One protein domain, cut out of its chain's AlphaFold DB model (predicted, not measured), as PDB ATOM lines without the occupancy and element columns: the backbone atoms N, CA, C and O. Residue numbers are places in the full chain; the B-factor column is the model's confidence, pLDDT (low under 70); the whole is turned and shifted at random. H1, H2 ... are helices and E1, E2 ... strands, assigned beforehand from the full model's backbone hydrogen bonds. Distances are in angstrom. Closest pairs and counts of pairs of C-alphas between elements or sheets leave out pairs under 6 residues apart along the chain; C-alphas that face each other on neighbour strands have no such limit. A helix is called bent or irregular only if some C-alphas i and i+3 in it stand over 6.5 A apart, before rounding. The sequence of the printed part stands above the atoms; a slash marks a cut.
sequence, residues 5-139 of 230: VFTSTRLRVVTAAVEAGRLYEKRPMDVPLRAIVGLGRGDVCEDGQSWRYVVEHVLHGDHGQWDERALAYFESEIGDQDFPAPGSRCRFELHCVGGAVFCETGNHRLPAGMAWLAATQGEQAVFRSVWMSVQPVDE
ATOM      1  N   VAL A   5       6.290  -2.745  23.104       87.62
ATOM      2  CA  VAL A   5       5.312  -2.122  22.215       87.62
ATOM      3  C   VAL A   5       3.992  -2.854  22.373       87.62
ATOM      4  O   VAL A   5       3.949  -4.082  22.453       87.62
ATOM      5  N   PHE A   6       2.904  -2.098  22.402       88.56
ATOM      6  CA  PHE A   6       1.556  -2.650  22.437       88.56
ATOM      7  C   PHE A   6       0.744  -2.147  21.257       88.56
ATOM      8  O   PHE A   6       1.031  -1.098  20.685       88.56
ATOM      9  N   THR A   7      -0.313  -2.862  20.914       86.62
ATOM     10  CA  THR A   7      -1.321  -2.353  19.992       86.62
ATOM     11  C   THR A   7      -2.384  -1.554  20.746       86.62
ATOM     12  O   THR A   7      -2.768  -1.888  21.873       86.62
ATOM     13  N   SER A   8      -2.920  -0.512  20.107       83.94
ATOM     14  CA  SER A   8      -4.056   0.247  20.643       83.94
ATOM     15  C   SER A   8      -5.254  -0.668  20.913       83.94
ATOM     16  O   SER A   8      -5.934  -0.517  21.921       83.94
ATOM     17  N   THR A   9      -5.468  -1.685  20.069       84.75
ATOM     18  CA  THR A   9      -6.552  -2.666  20.224       84.75
ATOM     19  C   THR A   9      -6.408  -3.468  21.514       84.75
ATOM     20  O   THR A   9      -7.392  -3.639  22.233       84.75
ATOM     21  N   ARG A  10      -5.191  -3.914  21.850       84.88
ATOM     22  CA  ARG A  10      -4.930  -4.640  23.095       84.88
ATOM     23  C   ARG A  10      -5.206  -3.786  24.320       84.88
ATOM     24  O   ARG A  10      -5.855  -4.250  25.255       84.88
ATOM     25  N   LEU A  11      -4.722  -2.547  24.314       89.12
ATOM     26  CA  LEU A  11      -4.867  -1.644  25.453       89.12
ATOM     27  C   LEU A  11      -6.220  -0.932  25.491       89.12
ATOM     28  O   LEU A  11      -6.549  -0.357  26.524       89.12
ATOM     29  N   ARG A  12      -7.056  -1.060  24.452       88.25
ATOM     30  CA  ARG A  12      -8.378  -0.424  24.372       88.25
ATOM     31  C   ARG A  12      -9.271  -0.733  25.566       88.25
ATOM     32  O   ARG A  12      -9.989   0.139  26.031       88.25
ATOM     33  N   VAL A  13      -9.216  -1.960  26.083       87.06
ATOM     34  CA  VAL A  13      -9.985  -2.376  27.270       87.06
ATOM     35  C   VAL A  13      -9.660  -1.523  28.504       87.06
ATOM     36  O   VAL A  13     -10.532  -1.266  29.334       87.06
ATOM     37  N   VAL A  14      -8.407  -1.066  28.589       90.50
ATOM     38  CA  VAL A  14      -7.861  -0.232  29.658       90.50
ATOM     39  C   VAL A  14      -8.051   1.249  29.334       90.50
ATOM     40  O   VAL A  14      -8.532   1.992  30.182       90.50
ATOM     41  N   THR A  15      -7.692   1.689  28.123       91.31
ATOM     42  CA  THR A  15      -7.756   3.107  27.748       91.31
ATOM     43  C   THR A  15      -9.197   3.593  27.698       91.31
ATOM     44  O   THR A  15      -9.496   4.595  28.329       91.31
ATOM     45  N   ALA A  16     -10.124   2.828  27.110       89.12
ATOM     46  CA  ALA A  16     -11.543   3.190  27.085       89.12
ATOM     47  C   ALA A  16     -12.162   3.286  28.490       89.12
ATOM     48  O   ALA A  16     -13.116   4.029  28.695       89.12
ATOM     49  N   ALA A  17     -11.602   2.572  29.473       87.31
ATOM     50  CA  ALA A  17     -12.059   2.648  30.857       87.31
ATOM     51  C   ALA A  17     -11.758   3.999  31.508       87.31
ATOM     52  O   ALA A  17     -12.437   4.371  32.463       87.31
ATOM     53  N   VAL A  18     -10.711   4.683  31.036       89.62
ATOM     54  CA  VAL A  18     -10.262   5.960  31.588       89.62
ATOM     55  C   VAL A  18     -10.744   7.156  30.783       89.62
ATOM     56  O   VAL A  18     -10.552   8.259  31.254       89.62
ATOM     57  N   GLU A  19     -11.358   7.000  29.613       89.50
ATOM     58  CA  GLU A  19     -11.763   8.136  28.771       89.50
ATOM     59  C   GLU A  19     -12.841   9.009  29.446       89.50
ATOM     60  O   GLU A  19     -13.900   8.528  29.855       89.50
ATOM     61  N   ALA A  20     -12.595  10.320  29.533       82.81
ATOM     62  CA  ALA A  20     -13.546  11.300  30.053       82.81
ATOM     63  C   ALA A  20     -14.309  11.990  28.910       82.81
ATOM     64  O   ALA A  20     -13.885  13.005  28.366       82.81
ATOM     65  N   GLY A  21     -15.484  11.469  28.562       71.00
ATOM     66  CA  GLY A  21     -16.355  12.091  27.558       71.00
ATOM     67  C   GLY A  21     -15.930  11.825  26.108       71.00
ATOM     68  O   GLY A  21     -15.088  10.979  25.838       71.00
ATOM     69  N   ARG A  22     -16.586  12.501  25.152       61.84
ATOM     70  CA  ARG A  22     -16.500  12.194  23.705       61.84
ATOM     71  C   ARG A  22     -15.784  13.248  22.854       61.84
ATOM     72  O   ARG A  22     -15.828  13.153  21.629       61.84
ATOM     73  N   LEU A  23     -15.227  14.291  23.463       65.44
ATOM     74  CA  LEU A  23     -14.626  15.390  22.710       65.44
ATOM     75  C   LEU A  23     -13.121  15.158  22.596       65.44
ATOM     76  O   LEU A  23     -12.393  15.311  23.570       65.44
ATOM     77  N   TYR A  24     -12.699  14.783  21.391       79.00
ATOM     78  CA  TYR A  24     -11.297  14.738  20.999       79.00
ATOM     79  C   TYR A  24     -10.864  16.144  20.591       79.00
ATOM     80  O   TYR A  24     -11.518  16.773  19.755       79.00
ATOM     81  N   GLU A  25      -9.755  16.624  21.141       87.81
ATOM     82  CA  GLU A  25      -9.070  17.795  20.599       87.81
ATOM     83  C   GLU A  25      -8.082  17.328  19.525       87.81
ATOM     84  O   GLU A  25      -7.336  16.377  19.752       87.81
ATOM     85  N   LYS A  26      -8.062  17.978  18.354       91.75
ATOM     86  CA  LYS A  26      -7.020  17.752  17.345       91.75
ATOM     87  C   LYS A  26      -6.123  18.972  17.226       91.75
ATOM     88  O   LYS A  26      -6.618  20.043  16.881       91.75
ATOM     89  N   ARG A  27      -4.821  18.801  17.453       92.56
ATOM     90  CA  ARG A  27      -3.821  19.869  17.313       92.56
ATOM     91  C   ARG A  27      -2.414  19.317  17.057       92.56
ATOM     92  O   ARG A  27      -2.152  18.177  17.440       92.56
ATOM     93  N   PRO A  28      -1.516  20.081  16.412       94.31
ATOM     94  CA  PRO A  28      -0.093  19.759  16.405       94.31
ATOM     95  C   PRO A  28       0.485  19.877  17.822       94.31
ATOM     96  O   PRO A  28       0.111  20.779  18.572       94.31
ATOM     97  N   MET A  29       1.361  18.948  18.204       94.94
ATOM     98  CA  MET A  29       2.050  18.948  19.498       94.94
ATOM     99  C   MET A  29       3.438  18.326  19.385       94.94
ATOM    100  O   MET A  29       3.668  17.432  18.564       94.94
ATOM    101  N   ASP A  30       4.334  18.743  20.273       96.81
ATOM    102  CA  ASP A  30       5.571  18.017  20.521       96.81
ATOM    103  C   ASP A  30       5.277  16.770  21.358       96.81
ATOM    104  O   ASP A  30       4.587  16.827  22.377       96.81
ATOM    105  N   VAL A  31       5.791  15.624  20.916       97.00
ATOM    106  CA  VAL A  31       5.493  14.319  21.511       97.00
ATOM    107  C   VAL A  31       6.784  13.668  21.988       97.00
ATOM    108  O   VAL A  31       7.577  13.208  21.161       97.00
ATOM    109  N   PRO A  32       7.001  13.563  23.309       96.88
ATOM    110  CA  PRO A  32       8.136  12.836  23.856       96.88
ATOM    111  C   PRO A  32       8.119  11.373  23.423       96.88
ATOM    112  O   PRO A  32       7.100  10.693  23.573       96.88
ATOM    113  N   LEU A  33       9.265  10.835  22.984       95.94
ATOM    114  CA  LEU A  33       9.359   9.409  22.632       95.94
ATOM    115  C   LEU A  33       8.908   8.521  23.799       95.94
ATOM    116  O   LEU A  33       8.290   7.468  23.615       95.94
ATOM    117  N   ARG A  34       9.171   8.960  25.035       94.81
ATOM    118  CA  ARG A  34       8.790   8.227  26.243       94.81
ATOM    119  C   ARG A  34       7.269   8.091  26.434       94.81
ATOM    120  O   ARG A  34       6.858   7.097  27.024       94.81
ATOM    121  N   ALA A  35       6.455   8.981  25.871       96.38
ATOM    122  CA  ALA A  35       4.993   8.915  25.937       96.38
ATOM    123  C   ALA A  35       4.381   7.889  24.960       96.38
ATOM    124  O   ALA A  35       3.220   7.507  25.099       96.38
ATOM    125  N   ILE A  36       5.153   7.420  23.972       96.12
ATOM    126  CA  ILE A  36       4.671   6.533  22.907       96.12
ATOM    127  C   ILE A  36       4.677   5.075  23.378       96.12
ATOM    128  O   ILE A  36       5.713   4.410  23.457       96.12
ATOM    129  N   VAL A  37       3.487   4.573  23.696       94.06
ATOM    130  CA  VAL A  37       3.263   3.244  24.278       94.06
ATOM    131  C   VAL A  37       3.062   2.184  23.198       94.06
ATOM    132  O   VAL A  37       3.363   1.010  23.427       94.06
ATOM    133  N   GLY A  38       2.563   2.568  22.020       92.06
ATOM    134  CA  GLY A  38       2.129   1.564  21.060       92.06
ATOM    135  C   GLY A  38       1.834   2.010  19.636       92.06
ATOM    136  O   GLY A  38       1.866   3.186  19.282       92.06
ATOM    137  N   LEU A  39       1.512   1.013  18.817       90.88
ATOM    138  CA  LEU A  39       1.079   1.152  17.429       90.88
ATOM    139  C   LEU A  39      -0.447   1.075  17.327       90.88
ATOM    140  O   LEU A  39      -1.119   0.512  18.192       90.88
ATOM    141  N   GLY A  40      -1.006   1.609  16.244       82.81
ATOM    142  CA  GLY A  40      -2.454   1.612  16.027       82.81
ATOM    143  C   GLY A  40      -3.000   0.277  15.532       82.81
ATOM    144  O   GLY A  40      -4.137  -0.083  15.824       82.81
ATOM    145  N   ARG A  41      -2.193  -0.482  14.784       75.06
ATOM    146  CA  ARG A  41      -2.590  -1.768  14.188       75.06
ATOM    147  C   ARG A  41      -1.573  -2.841  14.573       75.06
ATOM    148  O   ARG A  41      -0.386  -2.548  14.684       75.06
ATOM    149  N   GLY A  42      -2.051  -4.069  14.769       69.31
ATOM    150  CA  GLY A  42      -1.227  -5.241  15.094       69.31
ATOM    151  C   GLY A  42      -0.637  -5.955  13.881       69.31
ATOM    152  O   GLY A  42      -0.253  -7.109  13.991       69.31
ATOM    153  N   ASP A  43      -0.606  -5.304  12.716       71.75
ATOM    154  CA  ASP A  43       0.003  -5.855  11.500       71.75
ATOM    155  C   ASP A  43       1.531  -5.710  11.479       71.75
ATOM    156  O   ASP A  43       2.189  -6.294  10.625       71.75
ATOM    157  N   VAL A  44       2.087  -4.941  12.419       69.31
ATOM    158  CA  VAL A  44       3.524  -4.669  12.516       69.31
ATOM    159  C   VAL A  44       4.186  -5.538  13.586       69.31
ATOM    160  O   VAL A  44       5.262  -6.067  13.356       69.31
ATOM    161  N   CYS A  45       3.580  -5.741  14.753       74.50
ATOM    162  CA  CYS A  45       4.212  -6.532  15.808       74.50
ATOM    163  C   CYS A  45       3.194  -7.218  16.710       74.50
ATOM    164  O   CYS A  45       2.061  -6.754  16.857       74.50
ATOM    165  N   GLU A  46       3.628  -8.302  17.349       81.00
ATOM    166  CA  GLU A  46       2.875  -8.915  18.439       81.00
ATOM    167  C   GLU A  46       3.014  -8.072  19.715       81.00
ATOM    168  O   GLU A  46       4.041  -7.427  19.952       81.00
ATOM    169  N   ASP A  47       1.977  -8.071  20.554       79.44
ATOM    170  CA  ASP A  47       1.991  -7.312  21.804       79.44
ATOM    171  C   ASP A  47       3.126  -7.779  22.729       79.44
ATOM    172  O   ASP A  47       3.296  -8.971  22.992       79.44
ATOM    173  N   GLY A  48       3.860  -6.823  23.298       79.38
ATOM    174  CA  GLY A  48       4.949  -7.087  24.237       79.38
ATOM    175  C   GLY A  48       6.320  -7.280  23.584       79.38
ATOM    176  O   GLY A  48       7.312  -7.344  24.311       79.38
ATOM    177  N   GLN A  49       6.409  -7.309  22.250       87.94
ATOM    178  CA  GLN A  49       7.694  -7.219  21.546       87.94
ATOM    179  C   GLN A  49       8.356  -5.861  21.799       87.94
ATOM    180  O   GLN A  49       7.677  -4.870  22.055       87.94
ATOM    181  N   SER A  50       9.687  -5.791  21.752       89.81
ATOM    182  CA  SER A  50      10.401  -4.532  21.984       89.81
ATOM    183  C   SER A  50      10.404  -3.639  20.744       89.81
ATOM    184  O   SER A  50      10.338  -4.120  19.613       89.81
ATOM    185  N   TRP A  51      10.556  -2.326  20.933       89.12
ATOM    186  CA  TRP A  51      10.758  -1.404  19.807       89.12
ATOM    187  C   TRP A  51      11.960  -1.804  18.940       89.12
ATOM    188  O   TRP A  51      11.895  -1.694  17.719       89.12
ATOM    189  N   ARG A  52      13.034  -2.323  19.557       88.62
ATOM    190  CA  ARG A  52      14.178  -2.894  18.831       88.62
ATOM    191  C   ARG A  52      13.752  -4.032  17.902       88.62
ATOM    192  O   ARG A  52      14.131  -4.014  16.738       88.62
ATOM    193  N   TYR A  53      12.934  -4.970  18.385       88.75
ATOM    194  CA  TYR A  53      12.435  -6.069  17.558       88.75
ATOM    195  C   TYR A  53      11.688  -5.547  16.326       88.75
ATOM    196  O   TYR A  53      11.963  -5.992  15.216       88.75
ATOM    197  N   VAL A  54      10.796  -4.566  16.512       87.38
ATOM    198  CA  VAL A  54      10.035  -3.951  15.411       87.38
ATOM    199  C   VAL A  54      10.966  -3.352  14.356       87.38
ATOM    200  O   VAL A  54      10.772  -3.551  13.159       87.38
ATOM    201  N   VAL A  55      12.005  -2.646  14.797       87.50
ATOM    202  CA  VAL A  55      12.993  -2.031  13.905       87.50
ATOM    203  C   VAL A  55      13.782  -3.083  13.128       87.50
ATOM    204  O   VAL A  55      13.949  -2.949  11.924       87.50
ATOM    205  N   GLU A  56      14.241  -4.136  13.797       85.19
ATOM    206  CA  GLU A  56      15.094  -5.162  13.188       85.19
ATOM    207  C   GLU A  56      14.328  -6.113  12.257       85.19
ATOM    208  O   GLU A  56      14.888  -6.585  11.268       85.19
ATOM    209  N   HIS A  57      13.061  -6.402  12.564       82.69
ATOM    210  CA  HIS A  57      12.328  -7.501  11.931       82.69
ATOM    211  C   HIS A  57      11.119  -7.061  11.111       82.69
ATOM    212  O   HIS A  57      10.571  -7.892  10.397       82.69
ATOM    213  N   VAL A  58      10.679  -5.802  11.215       77.88
ATOM    214  CA  VAL A  58       9.428  -5.344  10.584       77.88
ATOM    215  C   VAL A  58       9.630  -4.129   9.691       77.88
ATOM    216  O   VAL A  58       8.912  -3.953   8.704       77.88
ATOM    217  N   LEU A  59      10.613  -3.279  10.003       78.94
ATOM    218  CA  LEU A  59      11.020  -2.216   9.092       78.94
ATOM    219  C   LEU A  59      11.775  -2.821   7.907       78.94
ATOM    220  O   LEU A  59      13.000  -2.818   7.834       78.94
ATOM    221  N   HIS A  60      11.015  -3.333   6.949       69.69
ATOM    222  CA  HIS A  60      11.515  -3.660   5.628       69.69
ATOM    223  C   HIS A  60      11.348  -2.430   4.743       69.69
ATOM    224  O   HIS A  60      10.258  -1.870   4.635       69.69
ATOM    225  N   GLY A  61      12.434  -1.993   4.123       57.62
ATOM    226  CA  GLY A  61      12.395  -1.024   3.041       57.62
ATOM    227  C   GLY A  61      13.208  -1.578   1.890       57.62
ATOM    228  O   GLY A  61      14.351  -1.992   2.095       57.62
ATOM    229  N   ASP A  62      12.641  -1.565   0.689       53.56
ATOM    230  CA  ASP A  62      13.466  -1.652  -0.509       53.56
ATOM    231  C   ASP A  62      14.449  -0.474  -0.497       53.56
ATOM    232  O   ASP A  62      14.112   0.634  -0.059       53.56
ATOM    233  N   HIS A  63      15.679  -0.740  -0.934       47.72
ATOM    234  CA  HIS A  63      16.791   0.205  -0.994       47.72
ATOM    235  C   HIS A  63      16.333   1.598  -1.484       47.72
ATOM    236  O   HIS A  63      16.125   1.796  -2.678       47.72
ATOM    237  N   GLY A  64      16.160   2.561  -0.563       55.75
ATOM    238  CA  GLY A  64      15.829   3.959  -0.887       55.75
ATOM    239  C   GLY A  64      14.678   4.618  -0.113       55.75
ATOM    240  O   GLY A  64      14.479   5.816  -0.284       55.75
ATOM    241  N   GLN A  65      13.924   3.904   0.732       70.38
ATOM    242  CA  GLN A  65      12.842   4.529   1.530       70.38
ATOM    243  C   GLN A  65      13.314   5.183   2.841       70.38
ATOM    244  O   GLN A  65      12.626   6.047   3.380       70.38
ATOM    245  N   TRP A  66      14.487   4.788   3.337       83.00
ATOM    246  CA  TRP A  66      15.106   5.303   4.563       83.00
ATOM    247  C   TRP A  66      16.388   6.071   4.226       83.00
ATOM    248  O   TRP A  66      17.476   5.720   4.674       83.00
ATOM    249  N   ASP A  67      16.266   7.059   3.341       86.06
ATOM    250  CA  ASP A  67      17.366   7.937   2.947       86.06
ATOM    251  C   ASP A  67      17.475   9.165   3.871       86.06
ATOM    252  O   ASP A  67      16.687   9.345   4.803       86.06
ATOM    253  N   GLU A  68      18.445  10.043   3.608       89.25
ATOM    254  CA  GLU A  68      18.666  11.268   4.389       89.25
ATOM    255  C   GLU A  68      17.420  12.161   4.481       89.25
ATOM    256  O   GLU A  68      17.233  12.843   5.486       89.25
ATOM    257  N   ARG A  69      16.527  12.136   3.481       91.62
ATOM    258  CA  ARG A  69      15.291  12.932   3.505       91.62
ATOM    259  C   ARG A  69      14.307  12.362   4.517       91.62
ATOM    260  O   ARG A  69      13.687  13.127   5.252       91.62
ATOM    261  N   ALA A  70      14.173  11.037   4.576       90.38
ATOM    262  CA  ALA A  70      13.337  10.371   5.574       90.38
ATOM    263  C   ALA A  70      13.852  10.607   7.002       90.38
ATOM    264  O   ALA A  70      13.052  10.798   7.915       90.38
ATOM    265  N   LEU A  71      15.172  10.639   7.199       92.00
ATOM    266  CA  LEU A  71      15.770  10.945   8.502       92.00
ATOM    267  C   LEU A  71      15.567  12.419   8.881       92.00
ATOM    268  O   LEU A  71      15.090  12.707   9.979       92.00
ATOM    269  N   ALA A  72      15.815  13.341   7.946       94.25
ATOM    270  CA  ALA A  72      15.593  14.775   8.140       94.25
ATOM    271  C   ALA A  72      14.120  15.109   8.438       94.25
ATOM    272  O   ALA A  72      13.838  16.004   9.233       94.25
ATOM    273  N   TYR A  73      13.172  14.365   7.857       95.25
ATOM    274  CA  TYR A  73      11.746  14.485   8.171       95.25
ATOM    275  C   TYR A  73      11.467  14.301   9.667       95.25
ATOM    276  O   TYR A  73      10.763  15.120  10.253       95.25
ATOM    277  N   PHE A  74      12.039  13.275  10.305       95.62
ATOM    278  CA  PHE A  74      11.828  13.031  11.737       95.62
ATOM    279  C   PHE A  74      12.473  14.087  12.639       95.62
ATOM    280  O   PHE A  74      12.012  14.288  13.759       95.62
ATOM    281  N   GLU A  75      13.519  14.760  12.163       95.69
ATOM    282  CA  GLU A  75      14.180  15.845  12.893       95.69
ATOM    283  C   GLU A  75      13.467  17.191  12.715       95.69
ATOM    284  O   GLU A  75      13.670  18.103  13.516       95.69
ATOM    285  N   SER A  76      12.630  17.324  11.685       95.75
ATOM    286  CA  SER A  76      11.863  18.529  11.352       95.75
ATOM    287  C   SER A  76      10.585  18.698  12.191       95.75
ATOM    288  O   SER A  76      10.180  17.807  12.935       95.75
ATOM    289  N   GLU A  77       9.936  19.856  12.068       96.62
ATOM    290  CA  GLU A  77       8.552  20.054  12.518       96.62
ATOM    291  C   GLU A  77       7.594  19.349  11.559       96.62
ATOM    292  O   GLU A  77       7.377  19.812  10.443       96.62
ATOM    293  N   ILE A  78       7.024  18.218  11.972       95.31
ATOM    294  CA  ILE A  78       6.303  17.321  11.063       95.31
ATOM    295  C   ILE A  78       5.052  17.987  10.483       95.31
ATOM    296  O   ILE A  78       4.883  17.994   9.267       95.31
ATOM    297  N   GLY A  79       4.187  18.554  11.326       91.69
ATOM    298  CA  GLY A  79       2.988  19.287  10.919       91.69
ATOM    299  C   GLY A  79       2.209  18.600   9.796       91.69
ATOM    300  O   GLY A  79       1.822  17.433   9.888       91.69
ATOM    301  N   ASP A  80       2.009  19.342   8.710       91.69
ATOM    302  CA  ASP A  80       1.289  18.885   7.520       91.69
ATOM    303  C   ASP A  80       2.201  18.247   6.461       91.69
ATOM    304  O   ASP A  80       1.724  17.914   5.377       91.69
ATOM    305  N   GLN A  81       3.496  18.073   6.747       91.88
ATOM    306  CA  GLN A  81       4.456  17.563   5.776       91.88
ATOM    307  C   GLN A  81       4.164  16.109   5.396       91.88
ATOM    308  O   GLN A  81       3.989  15.221   6.244       91.88
ATOM    309  N   ASP A  82       4.203  15.853   4.092       90.25
ATOM    310  CA  ASP A  82       4.182  14.502   3.558       90.25
ATOM    311  C   ASP A  82       5.492  13.781   3.878       90.25
ATOM    312  O   ASP A  82       6.585  14.346   3.815       90.25
ATOM    313  N   PHE A  83       5.385  12.493   4.194       91.38
ATOM    314  CA  PHE A  83       6.573  11.668   4.373       91.38
ATOM    315  C   PHE A  83       7.271  11.467   3.016       91.38
ATOM    316  O   PHE A  83       6.595  11.083   2.054       91.38
ATOM    317  N   PRO A  84       8.597  11.677   2.915       89.44
ATOM    318  CA  PRO A  84       9.315  11.768   1.641       89.44
ATOM    319  C   PRO A  84       9.609  10.399   0.995       89.44
ATOM    320  O   PRO A  84      10.700  10.170   0.477       89.44
ATOM    321  N   ALA A  85       8.628   9.491   0.980       84.75
ATOM    322  CA  ALA A  85       8.708   8.198   0.308       84.75
ATOM    323  C   ALA A  85       7.638   8.068  -0.794       84.75
ATOM    324  O   ALA A  85       6.480   8.448  -0.580       84.75
ATOM    325  N   PRO A  86       7.978   7.496  -1.968       79.19
ATOM    326  CA  PRO A  86       7.020   7.289  -3.048       79.19
ATOM    327  C   PRO A  86       5.792   6.504  -2.587       79.19
ATOM    328  O   PRO A  86       5.906   5.436  -1.993       79.19
ATOM    329  N   GLY A  87       4.601   7.028  -2.876       74.56
ATOM    330  CA  GLY A  87       3.348   6.356  -2.533       74.56
ATOM    331  C   GLY A  87       2.969   6.418  -1.052       74.56
ATOM    332  O   GLY A  87       1.909   5.894  -0.703       74.56
ATOM    333  N   SER A  88       3.756   7.087  -0.199       79.00
ATOM    334  CA  SER A  88       3.300   7.435   1.142       79.00
ATOM    335  C   SER A  88       2.091   8.353   1.024       79.00
ATOM    336  O   SER A  88       2.153   9.427   0.429       79.00
ATOM    337  N   ARG A  89       0.964   7.895   1.560       72.50
ATOM    338  CA  ARG A  89      -0.291   8.640   1.600       72.50
ATOM    339  C   ARG A  89      -0.634   8.903   3.055       72.50
ATOM    340  O   ARG A  89      -0.347   8.080   3.926       72.50
ATOM    341  N   CYS A  90      -1.295  10.028   3.276       82.69
ATOM    342  CA  CYS A  90      -1.743  10.503   4.576       82.69
ATOM    343  C   CYS A  90      -0.626  11.054   5.472       82.69
ATOM    344  O   CYS A  90       0.485  10.516   5.594       82.69
ATOM    345  N   ARG A  91      -1.016  12.110   6.177       89.31
ATOM    346  CA  ARG A  91      -0.281  12.746   7.263       89.31
ATOM    347  C   ARG A  91       0.134  11.735   8.329       89.31
ATOM    348  O   ARG A  91      -0.525  10.706   8.494       89.31
ATOM    349  N   PHE A  92       1.237  12.012   9.016       94.06
ATOM    350  CA  PHE A  92       1.630  11.280  10.216       94.06
ATOM    351  C   PHE A  92       0.828  11.802  11.412       94.06
ATOM    352  O   PHE A  92       0.954  12.968  11.781       94.06
ATOM    353  N   GLU A  93      -0.025  10.951  11.974       95.44
ATOM    354  CA  GLU A  93      -0.924  11.290  13.073       95.44
ATOM    355  C   GLU A  93      -0.773  10.287  14.212       95.44
ATOM    356  O   GLU A  93      -0.567   9.080  14.020       95.44
ATOM    357  N   LEU A  94      -0.929  10.809  15.418       96.38
ATOM    358  CA  LEU A  94      -0.870  10.067  16.661       96.38
ATOM    359  C   LEU A  94      -2.152  10.328  17.468       96.38
ATOM    360  O   LEU A  94      -2.831  11.346  17.314       96.38
ATOM    361  N   HIS A  95      -2.487   9.397  18.348       94.75
ATOM    362  CA  HIS A  95      -3.629   9.479  19.250       94.75
ATOM    363  C   HIS A  95      -3.151   9.338  20.695       94.75
ATOM    364  O   HIS A  95      -2.344   8.462  20.997       94.75
ATOM    365  N   CYS A  96      -3.642  10.185  21.594       94.94
ATOM    366  CA  CYS A  96      -3.273  10.201  23.004       94.94
ATOM    367  C   CYS A  96      -4.485   9.945  23.892       94.94
ATOM    368  O   CYS A  96      -5.512  10.600  23.733       94.94
ATOM    369  N   VAL A  97      -4.326   9.068  24.884       94.25
ATOM    370  CA  VAL A  97      -5.275   8.900  25.990       94.25
ATOM    371  C   VAL A  97      -4.561   9.218  27.299       94.25
ATOM    372  O   VAL A  97      -3.814   8.389  27.822       94.25
ATOM    373  N   GLY A  98      -4.766  10.431  27.819       91.19
ATOM    374  CA  GLY A  98      -4.243  10.860  29.126       91.19
ATOM    375  C   GLY A  98      -2.721  10.807  29.279       91.19
ATOM    376  O   GLY A  98      -2.238  10.520  30.366       91.19
ATOM    377  N   GLY A  99      -1.969  11.012  28.198       93.94
ATOM    378  CA  GLY A  99      -0.500  10.978  28.160       93.94
ATOM    379  C   GLY A  99       0.062   9.735  27.469       93.94
ATOM    380  O   GLY A  99       1.206   9.745  27.022       93.94
ATOM    381  N   ALA A 100      -0.745   8.683  27.309       96.19
ATOM    382  CA  ALA A 100      -0.361   7.477  26.586       96.19
ATOM    383  C   ALA A 100      -0.610   7.624  25.086       96.19
ATOM    384  O   ALA A 100      -1.759   7.735  24.656       96.19
ATOM    385  N   VAL A 101       0.463   7.596  24.295       96.44
ATOM    386  CA  VAL A 101       0.414   7.857  22.854       96.44
ATOM    387  C   VAL A 101       0.482   6.572  22.036       96.44
ATOM    388  O   VAL A 101       1.289   5.673  22.294       96.44
ATOM    389  N   PHE A 102      -0.357   6.520  21.010       95.19
ATOM    390  CA  PHE A 102      -0.479   5.450  20.037       95.19
ATOM    391  C   PHE A 102      -0.373   6.014  18.624       95.19
ATOM    392  O   PHE A 102      -0.766   7.151  18.365       95.19
ATOM    393  N   CYS A 103       0.118   5.208  17.689       94.31
ATOM    394  CA  CYS A 103       0.053   5.569  16.277       94.31
ATOM    395  C   CYS A 103      -1.396   5.565  15.775       94.31
ATOM    396  O   CYS A 103      -2.090   4.570  15.967       94.31
ATOM    397  N   GLU A 104      -1.821   6.615  15.072       92.31
ATOM    398  CA  GLU A 104      -3.079   6.615  14.312       92.31
ATOM    399  C   GLU A 104      -2.779   6.275  12.845       92.31
ATOM    400  O   GLU A 104      -3.292   5.304  12.283       92.31
ATOM    401  N   THR A 105      -1.841   7.010  12.240       90.56
ATOM    402  CA  THR A 105      -1.358   6.782  10.876       90.56
ATOM    403  C   THR A 105       0.167   6.746  10.840       90.56
ATOM    404  O   THR A 105       0.851   7.516  11.502       90.56
ATOM    405  N   GLY A 106       0.729   5.847  10.024       89.56
ATOM    406  CA  GLY A 106       2.182   5.712   9.885       89.56
ATOM    407  C   GLY A 106       2.842   4.690  10.814       89.56
ATOM    408  O   GLY A 106       3.964   4.920  11.245       89.56
ATOM    409  N   ASN A 107       2.215   3.528  11.042       88.56
ATOM    410  CA  ASN A 107       2.779   2.440  11.863       88.56
ATOM    411  C   ASN A 107       4.201   1.989  11.473       88.56
ATOM    412  O   ASN A 107       4.878   1.418  12.314       88.56
ATOM    413  N   HIS A 108       4.654   2.215  10.234       86.94
ATOM    414  CA  HIS A 108       6.047   1.964   9.824       86.94
ATOM    415  C   HIS A 108       6.954   3.182  10.058       86.94
ATOM    416  O   HIS A 108       8.113   3.036  10.429       86.94
ATOM    417  N   ARG A 109       6.418   4.398   9.879       90.25
ATOM    418  CA  ARG A 109       7.139   5.660  10.107       90.25
ATOM    419  C   ARG A 109       7.488   5.828  11.582       90.25
ATOM    420  O   ARG A 109       8.608   6.210  11.900       90.25
ATOM    421  N   LEU A 110       6.557   5.495  12.476       93.25
ATOM    422  CA  LEU A 110       6.739   5.697  13.908       93.25
ATOM    423  C   LEU A 110       7.925   4.900  14.494       93.25
ATOM    424  O   LEU A 110       8.787   5.537  15.095       93.25
ATOM    425  N   PRO A 111       8.046   3.566  14.320       91.25
ATOM    426  CA  PRO A 111       9.206   2.825  14.813       91.25
ATOM    427  C   PRO A 111      10.535   3.328  14.237       91.25
ATOM    428  O   PRO A 111      11.518   3.391  14.970       91.25
ATOM    429  N   ALA A 112      10.565   3.716  12.957       90.94
ATOM    430  CA  ALA A 112      11.770   4.244  12.319       90.94
ATOM    431  C   ALA A 112      12.198   5.584  12.932       90.94
ATOM    432  O   ALA A 112      13.352   5.744  13.324       90.94
ATOM    433  N   GLY A 113      11.255   6.518  13.080       93.75
ATOM    434  CA  GLY A 113      11.506   7.812  13.708       93.75
ATOM    435  C   GLY A 113      11.889   7.679  15.179       93.75
ATOM    436  O   GLY A 113      12.856   8.295  15.611       93.75
ATOM    437  N   MET A 114      11.206   6.802  15.926       93.62
ATOM    438  CA  MET A 114      11.563   6.465  17.306       93.62
ATOM    439  C   MET A 114      13.019   6.000  17.374       93.62
ATOM    440  O   MET A 114      13.789   6.523  18.176       93.62
ATOM    441  N   ALA A 115      13.402   5.034  16.530       92.12
ATOM    442  CA  ALA A 115      14.749   4.469  16.487       92.12
ATOM    443  C   ALA A 115      15.814   5.515  16.171       92.12
ATOM    444  O   ALA A 115      16.809   5.594  16.893       92.12
ATOM    445  N   TRP A 116      15.585   6.318  15.132       93.75
ATOM    446  CA  TRP A 116      16.500   7.374  14.719       93.75
ATOM    447  C   TRP A 116      16.687   8.411  15.824       93.75
ATOM    448  O   TRP A 116      17.800   8.588  16.312       93.75
ATOM    449  N   LEU A 117      15.592   9.025  16.283       96.12
ATOM    450  CA  LEU A 117      15.622  10.085  17.289       96.12
ATOM    451  C   LEU A 117      16.209   9.595  18.616       96.12
ATOM    452  O   LEU A 117      17.028  10.280  19.220       96.12
ATOM    453  N   ALA A 118      15.871   8.383  19.060       94.62
ATOM    454  CA  ALA A 118      16.461   7.832  20.277       94.62
ATOM    455  C   ALA A 118      17.967   7.568  20.134       94.62
ATOM    456  O   ALA A 118      18.705   7.720  21.107       94.62
ATOM    457  N   ALA A 119      18.432   7.157  18.951       93.00
ATOM    458  CA  ALA A 119      19.845   6.893  18.702       93.00
ATOM    459  C   ALA A 119      20.674   8.181  18.597       93.00
ATOM    460  O   ALA A 119      21.816   8.198  19.055       93.00
ATOM    461  N   THR A 120      20.117   9.247  18.018       95.06
ATOM    462  CA  THR A 120      20.842  10.502  17.762       95.06
ATOM    463  C   THR A 120      20.664  11.550  18.858       95.06
ATOM    464  O   THR A 120      21.586  12.321  19.113       95.06
ATOM    465  N   GLN A 121      19.511  11.570  19.531       95.81
ATOM    466  CA  GLN A 121      19.130  12.600  20.509       95.81
ATOM    467  C   GLN A 121      18.831  12.029  21.909       95.81
ATOM    468  O   GLN A 121      18.684  12.782  22.873       95.81
ATOM    469  N   GLY A 122      18.787  10.702  22.058       93.19
ATOM    470  CA  GLY A 122      18.558  10.023  23.334       93.19
ATOM    471  C   GLY A 122      17.080   9.847  23.698       93.19
ATOM    472  O   GLY A 122      16.167  10.204  22.959       93.19
ATOM    473  N   GLU A 123      16.821   9.272  24.874       87.50
ATOM    474  CA  GLU A 123      15.465   8.874  25.300       87.50
ATOM    475  C   GLU A 123      14.506  10.049  25.557       87.50
ATOM    476  O   GLU A 123      13.294   9.852  25.638       87.50
ATOM    477  N   GLN A 124      15.049  11.262  25.687       91.25
ATOM    478  CA  GLN A 124      14.290  12.495  25.908       91.25
ATOM    479  C   GLN A 124      13.907  13.207  24.607       91.25
ATOM    480  O   GLN A 124      13.330  14.289  24.661       91.25
ATOM    481  N   ALA A 125      14.240  12.622  23.454       96.38
ATOM    482  CA  ALA A 125      13.882  13.180  22.165       96.38
ATOM    483  C   ALA A 125      12.360  13.335  22.015       96.38
ATOM    484  O   ALA A 125      11.557  12.668  22.683       96.38
ATOM    485  N   VAL A 126      11.974  14.218  21.102       97.19
ATOM    486  CA  VAL A 126      10.580  14.528  20.797       97.19
ATOM    487  C   VAL A 126      10.363  14.434  19.294       97.19
ATOM    488  O   VAL A 126      11.233  14.817  18.511       97.19
ATOM    489  N   PHE A 127       9.192  13.964  18.879       97.31
ATOM    490  CA  PHE A 127       8.689  14.337  17.564       97.31
ATOM    491  C   PHE A 127       8.112  15.743  17.650       97.31
ATOM    492  O   PHE A 127       7.324  16.006  18.556       97.31
ATOM    493  N   ARG A 128       8.477  16.624  16.718       97.06
ATOM    494  CA  ARG A 128       8.051  18.025  16.764       97.06
ATOM    495  C   ARG A 128       6.795  18.268  15.941       97.06
ATOM    496  O   ARG A 128       6.711  17.797  14.804       97.06
ATOM    497  N   SER A 129       5.846  19.026  16.489       96.00
ATOM    498  CA  SER A 129       4.621  19.465  15.803       96.00
ATOM    499  C   SER A 129       3.835  18.326  15.112       96.00
ATOM    500  O   SER A 129       3.339  18.490  13.995       96.00
ATOM    501  N   VAL A 130       3.704  17.151  15.730       96.12
ATOM    502  CA  VAL A 130       2.916  16.039  15.166       96.12
ATOM    503  C   VAL A 130       1.438  16.258  15.431       96.12
ATOM    504  O   VAL A 130       1.053  16.643  16.531       96.12
ATOM    505  N   TRP A 131       0.585  15.969  14.449       95.25
ATOM    506  CA  TRP A 131      -0.855  16.021  14.667       95.25
ATOM    507  C   TRP A 131      -1.313  14.945  15.643       95.25
ATOM    508  O   TRP A 131      -1.199  13.745  15.389       95.25
ATOM    509  N   MET A 132      -1.870  15.416  16.752       94.75
ATOM    510  CA  MET A 132      -2.384  14.614  17.845       94.75
ATOM    511  C   MET A 132      -3.903  14.686  17.877       94.75
ATOM    512  O   MET A 132      -4.472  15.770  17.793       94.75
ATOM    513  N   SER A 133      -4.555  13.543  18.074       93.94
ATOM    514  CA  SER A 133      -5.916  13.483  18.615       93.94
ATOM    515  C   SER A 133      -5.824  13.191  20.110       93.94
ATOM    516  O   SER A 133      -5.368  12.115  20.490       93.94
ATOM    517  N   VAL A 134      -6.207  14.142  20.957       93.56
ATOM    518  CA  VAL A 134      -6.080  14.050  22.415       93.56
ATOM    519  C   VAL A 134      -7.438  13.741  23.027       93.56
ATOM    520  O   VAL A 134      -8.386  14.518  22.906       93.56
ATOM    521  N   GLN A 135      -7.512  12.597  23.697       92.56
ATOM    522  CA  GLN A 135      -8.661  12.156  24.466       92.56
ATOM    523  C   GLN A 135      -8.378  12.377  25.963       92.56
ATOM    524  O   GLN A 135      -7.452  11.762  26.515       92.56
ATOM    525  N   PRO A 136      -9.153  13.244  26.642       90.69
ATOM    526  CA  PRO A 136      -9.015  13.441  28.079       90.69
ATOM    527  C   PRO A 136      -9.420  12.182  28.847       90.69
ATOM    528  O   PRO A 136     -10.196  11.347  28.362       90.69
ATOM    529  N   VAL A 137      -8.908  12.072  30.072       91.88
ATOM    530  CA  VAL A 137      -9.139  10.932  30.963       91.88
ATOM    531  C   VAL A 137      -9.815  11.342  32.266       91.88
ATOM    532  O   VAL A 137      -9.700  12.478  32.713       91.88
ATOM    533  N   ASP A 138     -10.511  10.405  32.904       91.44
ATOM    534  CA  ASP A 138     -10.970  10.540  34.275       91.44
ATOM    535  C   ASP A 138      -9.768  10.370  35.206       91.44
ATOM    536  O   ASP A 138      -9.335   9.258  35.535       91.44
ATOM    537  N   GLU A 139      -9.222  11.508  35.629       91.25
ATOM    538  CA  GLU A 139      -8.037  11.605  36.481       91.25
ATOM    539  C   GLU A 139      -8.159  10.782  37.767       91.25
ATOM    540  O   GLU A 139      -7.157  10.298  38.289       91.25
TER     541      GLU A 139
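AT A GLANCE: This is residues 5 to 139 of the 230 residues of an uncharacterized protein of Azospirillum brasilense (UniProt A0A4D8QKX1). A strongly twisted five-stranded sheet has H1 packed on it towards one end of the domain and a cluster of three helices, H2, H3 and H4, at the other end, with H4 between H2 and H3. E1 and E5 both bend sharply and run side by side as a long, folded pair along one edge of the sheet. The printed part has 135 residues, with four named helices and five named strands in the order H1 E1 E2 H2 H3 E3 E4 H4 E5; the sheet order is E1 E5 E3 E4 E2, mixed, and the class is mixed helices and strands. The whole is compact, with a radius of gyration of the C-alphas of 14.5 A, and spans 45 by 29 by 29 A.

HOW THE PARTS SIT: Edge strand E1, residues 25 to 32, is antiparallel to E5, residues 126 to 135, with N 27 and O 132 3.1 A apart. E1 bends by 77 degrees at residue 28 and E5 by 91 degrees at residue 129. E5 is parallel to E3, residues 93 to 97, with N 96 and O 133 2.8 A apart. E3 forms a hairpin with E4, residues 100 to 105, with N 102 and O 95 2.8 A apart. E4 is parallel to edge strand E2, residues 36 to 39, with N 37 and O 101 2.8 A apart. H1, residues 8 to 18, is on the sheet at a height of 9.7 A, making two layers, a helix on one face of a sheet; its closest C-alphas to E2 are Ser 8 and Leu 39, 6.1 A apart. H4, residues 109 to 121, is on the sheet at a height of 9.3 A, only just over none of its strands, with 2 C-alphas falling on E1. With residues 111 to 115 alone H4 touches H2, residues 51 to 57, at a steep tilt of 64 degrees, opposite ways; the closest C-alphas are Val 55 and Pro 111, 6.2 A apart. With residues 113 to 117 alone it touches H3, residues 68 to 75, about perpendicular at 78 degrees; the closest C-alphas are Phe 74 and Gly 113, 5.6 A apart. H3 only grazes the sheet, with residues 73 to 75. H2 and H3 are apart. In H2 and H4 every O i to N i+4 pair is within hydrogen-bond range; in H3 3 of 4 are, and in H1 3 of 7, beside 6 of 8 O i to N i+3 pairs.

IN THESE COORDINATES: H1 begins at C-alpha 8 (-4.056, 0.247, 20.643), is 13.8 A long and is only just irregular, C-alphas 10 and 13 being 6.9 A apart. E1 measures 18.2 A, E4 15.8 A and H4 17.3 A. E5, 19.7 A, ends at C-alpha 135 (-8.661, 12.156, 24.466).

THE WHOLE: The C-alphas farthest apart, those of His 63 and Glu 139, are 46.4 A apart. The printed part has no cut. The links E2 to H2 and H3 to E3 are long, the latter being residues 76 to 92. Mean pLDDT of the printed part is 87.9; residues 22 to 23, 42, 44 and 60 to 64 are under 70.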